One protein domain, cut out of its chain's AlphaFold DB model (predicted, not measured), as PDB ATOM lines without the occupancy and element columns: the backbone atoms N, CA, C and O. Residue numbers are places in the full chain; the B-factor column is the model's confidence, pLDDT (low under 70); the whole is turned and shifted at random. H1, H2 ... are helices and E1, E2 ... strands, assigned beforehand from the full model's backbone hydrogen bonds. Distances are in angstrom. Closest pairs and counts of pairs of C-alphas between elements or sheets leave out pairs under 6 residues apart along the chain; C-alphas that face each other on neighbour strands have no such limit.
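What this domain is: This is residues 362 to 436 of the 661 residues of the protein "Hermansky-Pudlak syndrome 6 protein-like protein Ruby-eye protein" of Larimichthys crocea (UniProt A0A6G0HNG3). One long helix, H1, has H2 folded back along part of it as a helical hairpin and H3 crossing it, and a small two-stranded hairpin, E1 and E2, lies beyond H3. From E2 the chain folds back to a short helix, H4, near residue 380 of H1. The 75 printed residues hold four named helices and two named strands in the order H1 H2 H3 E1 E2 H4, mostly helix, with the sheet E1 - E2 antiparallel. The whole is compact, with a radius of gyration of the C-alphas of 13.1 A, and flat, spanning 36 by 31 by 17 A.

How they stand to each other: E1, residues 414 to 416, and E2, residues 422 to 424, form an antiparallel hairpin at 147 degrees, with N 415 and O 423 2.9 A apart, within hydrogen-bond range. H3, residues 401 to 411, and H1, residues 362 to 380, touch at a steep tilt of 54 degrees, the same way; their closest C-alphas, Glu 373 and Ala 407, are 4.4 A apart. H2, residues 387 to 399, touches residues 372 to 379 of H1 alone, at a shallow tilt of 23 degrees, opposite ways, closest at the C-alphas of Leu 379 and Ala 389, 7.0 A. H2 and H3 touch only at the corner, closest at the C-alphas of Phe 397 and Gly 404, 5.3 A. H4, residues 428 to 435, only just touches H1, at residue 380 alone, with 3 pairs of C-alphas within 8 A; Leu 380 and Ile 430 are the closest, 6.0 A, and the lines are about perpendicular at 85 degrees. H2 and H4 are apart. In H1, H2, H3 and H4 every O i to N i+4 pair is within hydrogen-bond range.

Where its parts are: H1 starts at C-alpha 362 (-34.698, 42.306, -0.708) and is 26.8 A long; H2 measures 18.4 A, H3 15.3 A, H4 10.2 A, and E1 and E2 6.8 A each. H4 ends at C-alpha 435 (-54.216, 19.135, -17.924).

The domain as a whole: The C-alphas farthest apart, Glu 388 and Glu 419, are 37.8 A apart. The printed part has no cut and no long link. Its mean pLDDT is 79.2; residues 383 to 384, 418 to 421 and 436 are under 70.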
ATOM      1  N   LYS A 362     -34.425  42.222   0.739       77.62
ATOM      2  CA  LYS A 362     -34.698  42.306  -0.708       77.62
ATOM      3  C   LYS A 362     -33.900  41.302  -1.549       77.62
ATOM      4  O   LYS A 362     -34.395  40.824  -2.566       77.62
ATOM      5  N   GLU A 363     -32.666  40.996  -1.157       75.56
ATOM      6  CA  GLU A 363     -31.823  40.006  -1.844       75.56
ATOM      7  C   GLU A 363     -32.293  38.582  -1.536       75.56
ATOM      8  O   GLU A 363     -32.298  37.732  -2.426       75.56
ATOM      9  N   VAL A 364     -32.751  38.337  -0.303       77.06
ATOM     10  CA  VAL A 364     -33.370  37.068   0.104       77.06
ATOM     11  C   VAL A 364     -34.695  36.849  -0.633       77.06
ATOM     12  O   VAL A 364     -34.908  35.765  -1.169       77.06
ATOM     13  N   GLU A 365     -35.551  37.871  -0.740       78.31
ATOM     14  CA  GLU A 365     -36.783  37.813  -1.545       78.31
ATOM     15  C   GLU A 365     -36.481  37.490  -3.017       78.31
ATOM     16  O   GLU A 365     -37.027  36.529  -3.552       78.31
ATOM     17  N   ALA A 366     -35.546  38.204  -3.655       80.75
ATOM     18  CA  ALA A 366     -35.163  37.939  -5.046       80.75
ATOM     19  C   ALA A 366     -34.557  36.533  -5.258       80.75
ATOM     20  O   ALA A 366     -34.788  35.899  -6.292       80.75
ATOM     21  N   ALA A 367     -33.797  36.021  -4.281       79.31
ATOM     22  CA  ALA A 367     -33.271  34.658  -4.313       79.31
ATOM     23  C   ALA A 367     -34.391  33.610  -4.188       79.31
ATOM     24  O   ALA A 367     -34.398  32.636  -4.945       79.31
ATOM     25  N   CYS A 368     -35.355  33.823  -3.287       80.19
ATOM     26  CA  CYS A 368     -36.537  32.973  -3.132       80.19
ATOM     27  C   CYS A 368     -37.409  32.962  -4.395       80.19
ATOM     28  O   CYS A 368     -37.767  31.879  -4.858       80.19
ATOM     29  N   ASP A 369     -37.683  34.124  -4.995       82.62
ATOM     30  CA  ASP A 369     -38.427  34.237  -6.256       82.62
ATOM     31  C   ASP A 369     -37.748  33.396  -7.365       82.62
ATOM     32  O   ASP A 369     -38.401  32.553  -7.985       82.62
ATOM     33  N   SER A 370     -36.422  33.518  -7.544       84.19
ATOM     34  CA  SER A 370     -35.674  32.735  -8.547       84.19
ATOM     35  C   SER A 370     -35.615  31.229  -8.248       84.19
ATOM     36  O   SER A 370     -35.583  30.415  -9.175       84.19
ATOM     37  N   LEU A 371     -35.572  30.833  -6.971       85.06
ATOM     38  CA  LEU A 371     -35.582  29.423  -6.567       85.06
ATOM     39  C   LEU A 371     -36.939  28.770  -6.826       85.06
ATOM     40  O   LEU A 371     -36.988  27.689  -7.413       85.06
ATOM     41  N   VAL A 372     -38.026  29.439  -6.435       86.38
ATOM     42  CA  VAL A 372     -39.393  28.961  -6.675       86.38
ATOM     43  C   VAL A 372     -39.668  28.878  -8.177       86.38
ATOM     44  O   VAL A 372     -40.199  27.868  -8.630       86.38
ATOM     45  N   GLU A 373     -39.237  29.866  -8.967       85.62
ATOM     46  CA  GLU A 373     -39.361  29.838 -10.431       85.62
ATOM     47  C   GLU A 373     -38.655  28.629 -11.059       85.62
ATOM     48  O   GLU A 373     -39.268  27.885 -11.833       85.62
ATOM     49  N   LYS A 374     -37.391  28.385 -10.693       84.75
ATOM     50  CA  LYS A 374     -36.616  27.238 -11.196       84.75
ATOM     51  C   LYS A 374     -37.246  25.908 -10.803       84.75
ATOM     52  O   LYS A 374     -37.342  25.021 -11.648       84.75
ATOM     53  N   GLU A 375     -37.689  25.766  -9.558       86.56
ATOM     54  CA  GLU A 375     -38.203  24.494  -9.050       86.56
ATOM     55  C   GLU A 375     -39.606  24.172  -9.583       86.56
ATOM     56  O   GLU A 375     -39.857  23.049 -10.019       86.56
ATOM     57  N   VAL A 376     -40.494  25.167  -9.671       85.94
ATOM     58  CA  VAL A 376     -41.800  25.022 -10.337       85.94
ATOM     59  C   VAL A 376     -41.614  24.695 -11.822       85.94
ATOM     60  O   VAL A 376     -42.263  23.782 -12.328       85.94
ATOM     61  N   THR A 377     -40.684  25.363 -12.513       85.31
ATOM     62  CA  THR A 377     -40.377  25.061 -13.924       85.31
ATOM     63  C   THR A 377     -39.812  23.649 -14.088       85.31
ATOM     64  O   THR A 377     -40.216  22.936 -15.007       85.31
ATOM     65  N   ARG A 378     -38.929  23.201 -13.182       87.00
ATOM     66  CA  ARG A 378     -38.368  21.838 -13.161       87.00
ATOM     67  C   ARG A 378     -39.455  20.776 -12.989       87.00
ATOM     68  O   ARG A 378     -39.414  19.760 -13.677       87.00
ATOM     69  N   LEU A 379     -40.409  21.011 -12.087       83.25
ATOM     70  CA  LEU A 379     -41.535  20.108 -11.834       83.25
ATOM     71  C   LEU A 379     -42.505  20.076 -13.023       83.25
ATOM     72  O   LEU A 379     -42.859  19.001 -13.484       83.25
ATOM     73  N   LEU A 380     -42.885  21.231 -13.575       81.44
ATOM     74  CA  LEU A 380     -43.808  21.305 -14.718       81.44
ATOM     75  C   LEU A 380     -43.207  20.810 -16.043       81.44
ATOM     76  O   LEU A 380     -43.950  20.413 -16.939       81.44
ATOM     77  N   SER A 381     -41.878  20.813 -16.164       79.00
ATOM     78  CA  SER A 381     -41.155  20.262 -17.319       79.00
ATOM     79  C   SER A 381     -40.880  18.757 -17.200       79.00
ATOM     80  O   SER A 381     -40.237  18.194 -18.088       79.00
ATOM     81  N   SER A 382     -41.317  18.086 -16.122       75.94
ATOM     82  CA  SER A 382     -41.206  16.628 -16.024       75.94
ATOM     83  C   SER A 382     -42.232  15.944 -16.935       75.94
ATOM     84  O   SER A 382     -43.355  16.415 -17.111       75.94
ATOM     85  N   SER A 383     -41.839  14.813 -17.528       63.47
ATOM     86  CA  SER A 383     -42.701  14.032 -18.432       63.47
ATOM     87  C   SER A 383     -43.848  13.324 -17.711       63.47
ATOM     88  O   SER A 383     -44.872  13.027 -18.318       63.47
ATOM     89  N   GLU A 384     -43.664  13.037 -16.423       69.19
ATOM     90  CA  GLU A 384     -44.662  12.473 -15.522       69.19
ATOM     91  C   GLU A 384     -44.548  13.220 -14.188       69.19
ATOM     92  O   GLU A 384     -43.443  13.390 -13.660       69.19
ATOM     93  N   LEU A 385     -45.669  13.714 -13.661       72.81
ATOM     94  CA  LEU A 385     -45.721  14.422 -12.382       72.81
ATOM     95  C   LEU A 385     -46.402  13.495 -11.375       72.81
ATOM     96  O   LEU A 385     -47.620  13.315 -11.383       72.81
ATOM     97  N   ASP A 386     -45.581  12.816 -10.574       77.00
ATOM     98  CA  ASP A 386     -46.053  11.804  -9.636       77.00
ATOM     99  C   ASP A 386     -46.744  12.416  -8.399       77.00
ATOM    100  O   ASP A 386     -46.824  13.633  -8.202       77.00
ATOM    101  N   LYS A 387     -47.279  11.546  -7.538       75.38
ATOM    102  CA  LYS A 387     -47.996  11.967  -6.329       75.38
ATOM    103  C   LYS A 387     -47.097  12.720  -5.336       75.38
ATOM    104  O   LYS A 387     -47.601  13.573  -4.608       75.38
ATOM    105  N   GLU A 388     -45.807  12.407  -5.275       75.81
ATOM    106  CA  GLU A 388     -44.865  13.039  -4.345       75.81
ATOM    107  C   GLU A 388     -44.457  14.423  -4.863       75.81
ATOM    108  O   GLU A 388     -44.503  15.393  -4.105       75.81
ATOM    109  N   ALA A 389     -44.212  14.552  -6.169       78.38
ATOM    110  CA  ALA A 389     -44.019  15.817  -6.869       78.38
ATOM    111  C   ALA A 389     -45.243  16.745  -6.748       78.38
ATOM    112  O   ALA A 389     -45.072  17.934  -6.485       78.38
ATOM    113  N   LEU A 390     -46.474  16.223  -6.848       79.31
ATOM    114  CA  LEU A 390     -47.704  16.996  -6.604       79.31
ATOM    115  C   LEU A 390     -47.817  17.482  -5.150       79.31
ATOM    116  O   LEU A 390     -48.173  18.635  -4.904       79.31
ATOM    117  N   LEU A 391     -47.523  16.622  -4.169       78.31
ATOM    118  CA  LEU A 391     -47.533  17.004  -2.750       78.31
ATOM    119  C   LEU A 391     -46.449  18.045  -2.436       78.31
ATOM    120  O   LEU A 391     -46.702  18.988  -1.686       78.31
ATOM    121  N   TYR A 392     -45.273  17.914  -3.047       84.38
ATOM    122  CA  TYR A 392     -44.184  18.872  -2.917       84.38
ATOM    123  C   TYR A 392     -44.513  20.217  -3.584       84.38
ATOM    124  O   TYR A 392     -44.335  21.262  -2.961       84.38
ATOM    125  N   LEU A 393     -45.103  20.209  -4.784       82.62
ATOM    126  CA  LEU A 393     -45.590  21.418  -5.455       82.62
ATOM    127  C   LEU A 393     -46.643  22.144  -4.599       82.62
ATOM    128  O   LEU A 393     -46.540  23.350  -4.390       82.62
ATOM    129  N   ASN A 394     -47.594  21.411  -4.006       85.50
ATOM    130  CA  ASN A 394     -48.548  21.975  -3.044       85.50
ATOM    131  C   ASN A 394     -47.849  22.581  -1.811       85.50
ATOM    132  O   ASN A 394     -48.266  23.629  -1.321       85.50
ATOM    133  N   SER A 395     -46.762  21.973  -1.322       87.88
ATOM    134  CA  SER A 395     -45.941  22.545  -0.244       87.88
ATOM    135  C   SER A 395     -45.281  23.866  -0.656       87.88
ATOM    136  O   SER A 395     -45.256  24.806   0.141       87.88
ATOM    137  N   ILE A 396     -44.790  23.973  -1.898       84.12
ATOM    138  CA  ILE A 396     -44.241  25.221  -2.449       84.12
ATOM    139  C   ILE A 396     -45.332  26.300  -2.491       84.12
ATOM    140  O   ILE A 396     -45.106  27.394  -1.983       84.12
ATOM    141  N   PHE A 397     -46.528  25.992  -3.002       84.62
ATOM    142  CA  PHE A 397     -47.647  26.944  -3.051       84.62
ATOM    143  C   PHE A 397     -48.137  27.404  -1.673       84.62
ATOM    144  O   PHE A 397     -48.462  28.579  -1.507       84.62
ATOM    145  N   ASN A 398     -48.160  26.510  -0.682       84.88
ATOM    146  CA  ASN A 398     -48.536  26.858   0.690       84.88
ATOM    147  C   ASN A 398     -47.481  27.734   1.387       84.88
ATOM    148  O   ASN A 398     -47.829  28.545   2.240       84.88
ATOM    149  N   THR A 399     -46.201  27.575   1.033       83.44
ATOM    150  CA  THR A 399     -45.089  28.326   1.646       83.44
ATOM    151  C   THR A 399     -44.822  29.656   0.934       83.44
ATOM    152  O   THR A 399     -44.490  30.647   1.580       83.44
ATOM    153  N   PHE A 400     -44.994  29.696  -0.389       84.81
ATOM    154  CA  PHE A 400     -44.663  30.832  -1.253       84.81
ATOM    155  C   PHE A 400     -45.790  31.111  -2.272       84.81
ATOM    156  O   PHE A 400     -45.603  30.917  -3.476       84.81
ATOM    157  N   PRO A 401     -46.984  31.555  -1.835       80.31
ATOM    158  CA  PRO A 401     -48.159  31.646  -2.706       80.31
ATOM    159  C   PRO A 401     -47.989  32.641  -3.861       80.31
ATOM    160  O   PRO A 401     -48.337  32.330  -5.000       80.31
ATOM    161  N   HIS A 402     -47.427  33.829  -3.612       81.75
ATOM    162  CA  HIS A 402     -47.236  34.838  -4.661       81.75
ATOM    163  C   HIS A 402     -46.152  34.433  -5.667       81.75
ATOM    164  O   HIS A 402     -46.334  34.610  -6.873       81.75
ATOM    165  N   GLN A 403     -45.049  33.859  -5.186       85.00
ATOM    166  CA  GLN A 403     -43.959  33.365  -6.023       85.00
ATOM    167  C   GLN A 403     -44.380  32.150  -6.844       85.00
ATOM    168  O   GLN A 403     -44.106  32.115  -8.037       85.00
ATOM    169  N   GLY A 404     -45.090  31.190  -6.242       83.81
ATOM    170  CA  GLY A 404     -45.580  29.994  -6.927       83.81
ATOM    171  C   GLY A 404     -46.500  30.339  -8.098       83.81
ATOM    172  O   GLY A 404     -46.320  29.821  -9.200       83.81
ATOM    173  N   TRP A 405     -47.430  31.282  -7.911       84.56
ATOM    174  CA  TRP A 405     -48.301  31.726  -9.005       84.56
ATOM    175  C   TRP A 405     -47.559  32.519 -10.089       84.56
ATOM    176  O   TRP A 405     -47.821  32.292 -11.270       84.56
ATOM    177  N   ARG A 406     -46.595  33.381  -9.731       84.44
ATOM    178  CA  ARG A 406     -45.720  34.052 -10.716       84.44
ATOM    179  C   ARG A 406     -44.874  33.052 -11.506       84.44
ATOM    180  O   ARG A 406     -44.795  33.157 -12.726       84.44
ATOM    181  N   ALA A 407     -44.303  32.060 -10.829       85.69
ATOM    182  CA  ALA A 407     -43.519  30.989 -11.430       85.69
ATOM    183  C   ALA A 407     -44.345  30.152 -12.418       85.69
ATOM    184  O   ALA A 407     -43.886  29.876 -13.522       85.69
ATOM    185  N   VAL A 408     -45.591  29.805 -12.071       84.75
ATOM    186  CA  VAL A 408     -46.508  29.135 -13.008       84.75
ATOM    187  C   VAL A 408     -46.895  30.043 -14.172       84.75
ATOM    188  O   VAL A 408     -46.928  29.574 -15.307       84.75
ATOM    189  N   GLN A 409     -47.133  31.337 -13.940       83.62
ATOM    190  CA  GLN A 409     -47.412  32.289 -15.018       83.62
ATOM    191  C   GLN A 409     -46.240  32.388 -16.013       83.62
ATOM    192  O   GLN A 409     -46.475  32.428 -17.223       83.62
ATOM    193  N   ALA A 410     -45.000  32.383 -15.512       84.56
ATOM    194  CA  ALA A 410     -43.778  32.378 -16.314       84.56
ATOM    195  C   ALA A 410     -43.592  31.049 -17.071       84.56
ATOM    196  O   ALA A 410     -43.438  31.061 -18.293       84.56
ATOM    197  N   ALA A 411     -43.697  29.906 -16.385       84.31
ATOM    198  CA  ALA A 411     -43.558  28.575 -16.984       84.31
ATOM    199  C   ALA A 411     -44.627  28.286 -18.057       84.31
ATOM    200  O   ALA A 411     -44.324  27.704 -19.099       84.31
ATOM    201  N   LEU A 412     -45.868  28.739 -17.839       82.50
ATOM    202  CA  LEU A 412     -46.969  28.642 -18.804       82.50
ATOM    203  C   LEU A 412     -47.000  29.793 -19.827       82.50
ATOM    204  O   LEU A 412     -47.847  29.776 -20.724       82.50
ATOM    205  N   GLN A 413     -46.093  30.771 -19.723       82.81
ATOM    206  CA  GLN A 413     -45.988  31.941 -20.608       82.81
ATOM    207  C   GLN A 413     -47.356  32.597 -20.871       82.81
ATOM    208  O   GLN A 413     -47.769  32.767 -22.022       82.81
ATOM    209  N   LEU A 414     -48.097  32.869 -19.790       81.25
ATOM    210  CA  LEU A 414     -49.474  33.362 -19.846       81.25
ATOM    211  C   LEU A 414     -49.519  34.879 -20.055       81.25
ATOM    212  O   LEU A 414     -49.064  35.654 -19.207       81.25
ATOM    213  N   HIS A 415     -50.151  35.293 -21.151       77.75
ATOM    214  CA  HIS A 415     -50.372  36.689 -21.513       77.75
ATOM    215  C   HIS A 415     -51.871  37.004 -21.578       77.75
ATOM    216  O   HIS A 415     -52.666  36.226 -22.105       77.75
ATOM    217  N   TYR A 416     -52.257  38.159 -21.038       73.81
ATOM    218  CA  TYR A 416     -53.630  38.655 -21.087       73.81
ATOM    219  C   TYR A 416     -53.833  39.501 -22.346       73.81
ATOM    220  O   TYR A 416     -53.152  40.511 -22.527       73.81
ATOM    221  N   ASN A 417     -54.777  39.113 -23.203       73.75
ATOM    222  CA  ASN A 417     -54.953  39.718 -24.527       73.75
ATOM    223  C   ASN A 417     -55.911  40.929 -24.537       73.75
ATOM    224  O   ASN A 417     -56.354  41.353 -25.599       73.75
ATOM    225  N   GLY A 418     -56.283  41.478 -23.376       65.31
ATOM    226  CA  GLY A 418     -57.212  42.613 -23.265       65.31
ATOM    227  C   GLY A 418     -58.691  42.230 -23.401       65.31
ATOM    228  O   GLY A 418     -59.511  42.691 -22.612       65.31
ATOM    229  N   GLU A 419     -59.023  41.319 -24.316       68.94
ATOM    230  CA  GLU A 419     -60.393  40.868 -24.633       68.94
ATOM    231  C   GLU A 419     -60.969  39.819 -23.652       68.94
ATOM    232  O   GLU A 419     -61.848  39.037 -24.006       68.94
ATOM    233  N   GLY A 420     -60.440  39.720 -22.429       67.62
ATOM    234  CA  GLY A 420     -60.817  38.665 -21.475       67.62
ATOM    235  C   GLY A 420     -60.275  37.268 -21.812       67.62
ATOM    236  O   GLY A 420     -60.535  36.319 -21.074       67.62
ATOM    237  N   SER A 421     -59.496  37.127 -22.890       66.25
ATOM    238  CA  SER A 421     -58.816  35.886 -23.264       66.25
ATOM    239  C   SER A 421     -57.371  35.838 -22.743       66.25
ATOM    240  O   SER A 421     -56.633  36.826 -22.761       66.25
ATOM    241  N   LEU A 422     -56.966  34.656 -22.271       74.25
ATOM    242  CA  LEU A 422     -55.591  34.324 -21.893       74.25
ATOM    243  C   LEU A 422     -54.949  33.523 -23.025       74.25
ATOM    244  O   LEU A 422     -55.488  32.494 -23.435       74.25
ATOM    245  N   SER A 423     -53.795  33.974 -23.513       75.81
ATOM    246  CA  SER A 423     -52.969  33.216 -24.454       75.81
ATOM    247  C   SER A 423     -51.743  32.630 -23.757       75.81
ATOM    248  O   SER A 423     -51.242  33.179 -22.777       75.81
ATOM    249  N   SER A 424     -51.265  31.492 -24.260       81.50
ATOM    250  CA  SER A 424     -50.065  30.811 -23.774       81.50
ATOM    251  C   SER A 424     -49.120  30.536 -24.933       81.50
ATOM    252  O   SER A 424     -49.561  30.191 -26.030       81.50
ATOM    253  N   ARG A 425     -47.817  30.667 -24.675       79.62
ATOM    254  CA  ARG A 425     -46.743  30.245 -25.590       79.62
ATOM    255  C   ARG A 425     -45.967  29.019 -25.090       79.62
ATOM    256  O   ARG A 425     -44.979  28.630 -25.708       79.62
ATOM    257  N   ALA A 426     -46.405  28.401 -23.991       80.19
ATOM    258  CA  ALA A 426     -45.731  27.238 -23.429       80.19
ATOM    259  C   ALA A 426     -45.854  25.995 -24.338       80.19
ATOM    260  O   ALA A 426     -46.900  25.794 -24.963       80.19
ATOM    261  N   PRO A 427     -44.816  25.133 -24.391       78.31
ATOM    262  CA  PRO A 427     -44.859  23.873 -25.124       78.31
ATOM    263  C   PRO A 427     -46.068  22.999 -24.751       78.31
ATOM    264  O   PRO A 427     -46.465  22.960 -23.581       78.31
ATOM    265  N   PRO A 428     -46.627  22.232 -25.708       71.56
ATOM    266  CA  PRO A 428     -47.801  21.396 -25.463       71.56
ATOM    267  C   PRO A 428     -47.556  20.319 -24.401       71.56
ATOM    268  O   PRO A 428     -48.509  19.866 -23.778       71.56
ATOM    269  N   ASP A 429     -46.306  19.918 -24.164       73.06
ATOM    270  CA  ASP A 429     -45.961  18.930 -23.140       73.06
ATOM    271  C   ASP A 429     -46.155  19.467 -21.715       73.06
ATOM    272  O   ASP A 429     -46.680  18.745 -20.875       73.06
ATOM    273  N   ILE A 430     -45.894  20.757 -21.466       75.69
ATOM    274  CA  ILE A 430     -46.205  21.394 -20.172       75.69
ATOM    275  C   ILE A 430     -47.727  21.427 -19.955       75.69
ATOM    276  O   ILE A 430     -48.225  21.127 -18.870       75.69
ATOM    277  N   TRP A 431     -48.491  21.719 -21.013       76.56
ATOM    278  CA  TRP A 431     -49.954  21.675 -20.963       76.56
ATOM    279  C   TRP A 431     -50.507  20.260 -20.774       76.56
ATOM    280  O   TRP A 431     -51.504  20.111 -20.071       76.56
ATOM    281  N   LYS A 432     -49.858  19.215 -21.308       72.94
ATOM    282  CA  LYS A 432     -50.184  17.824 -20.948       72.94
ATOM    283  C   LYS A 432     -49.951  17.600 -19.459       72.94
ATOM    284  O   LYS A 432     -50.845  17.078 -18.807       72.94
ATOM    285  N   THR A 433     -48.814  18.017 -18.908       73.06
ATOM    286  CA  THR A 433     -48.507  17.838 -17.481       73.06
ATOM    287  C   THR A 433     -49.519  18.546 -16.567       73.06
ATOM    288  O   THR A 433     -49.918  17.983 -15.551       73.06
ATOM    289  N   VAL A 434     -50.014  19.729 -16.953       72.38
ATOM    290  CA  VAL A 434     -51.027  20.489 -16.189       72.38
ATOM    291  C   VAL A 434     -52.464  19.975 -16.377       72.38
ATOM    292  O   VAL A 434     -53.248  20.012 -15.431       72.38
ATOM    293  N   LEU A 435     -52.835  19.520 -17.579       71.62
ATOM    294  CA  LEU A 435     -54.216  19.135 -17.924       71.62
ATOM    295  C   LEU A 435     -54.467  17.619 -17.919       71.62
ATOM    296  O   LEU A 435     -55.603  17.193 -18.134       71.62
ATOM    297  N   SER A 436     -53.439  16.792 -17.700       66.81
ATOM    298  CA  SER A 436     -53.609  15.338 -17.638       66.81
ATOM    299  C   SER A 436     -54.537  14.956 -16.483       66.81
ATOM    300  O   SER A 436     -54.289  15.354 -15.341       66.81
TER     301      SER A 436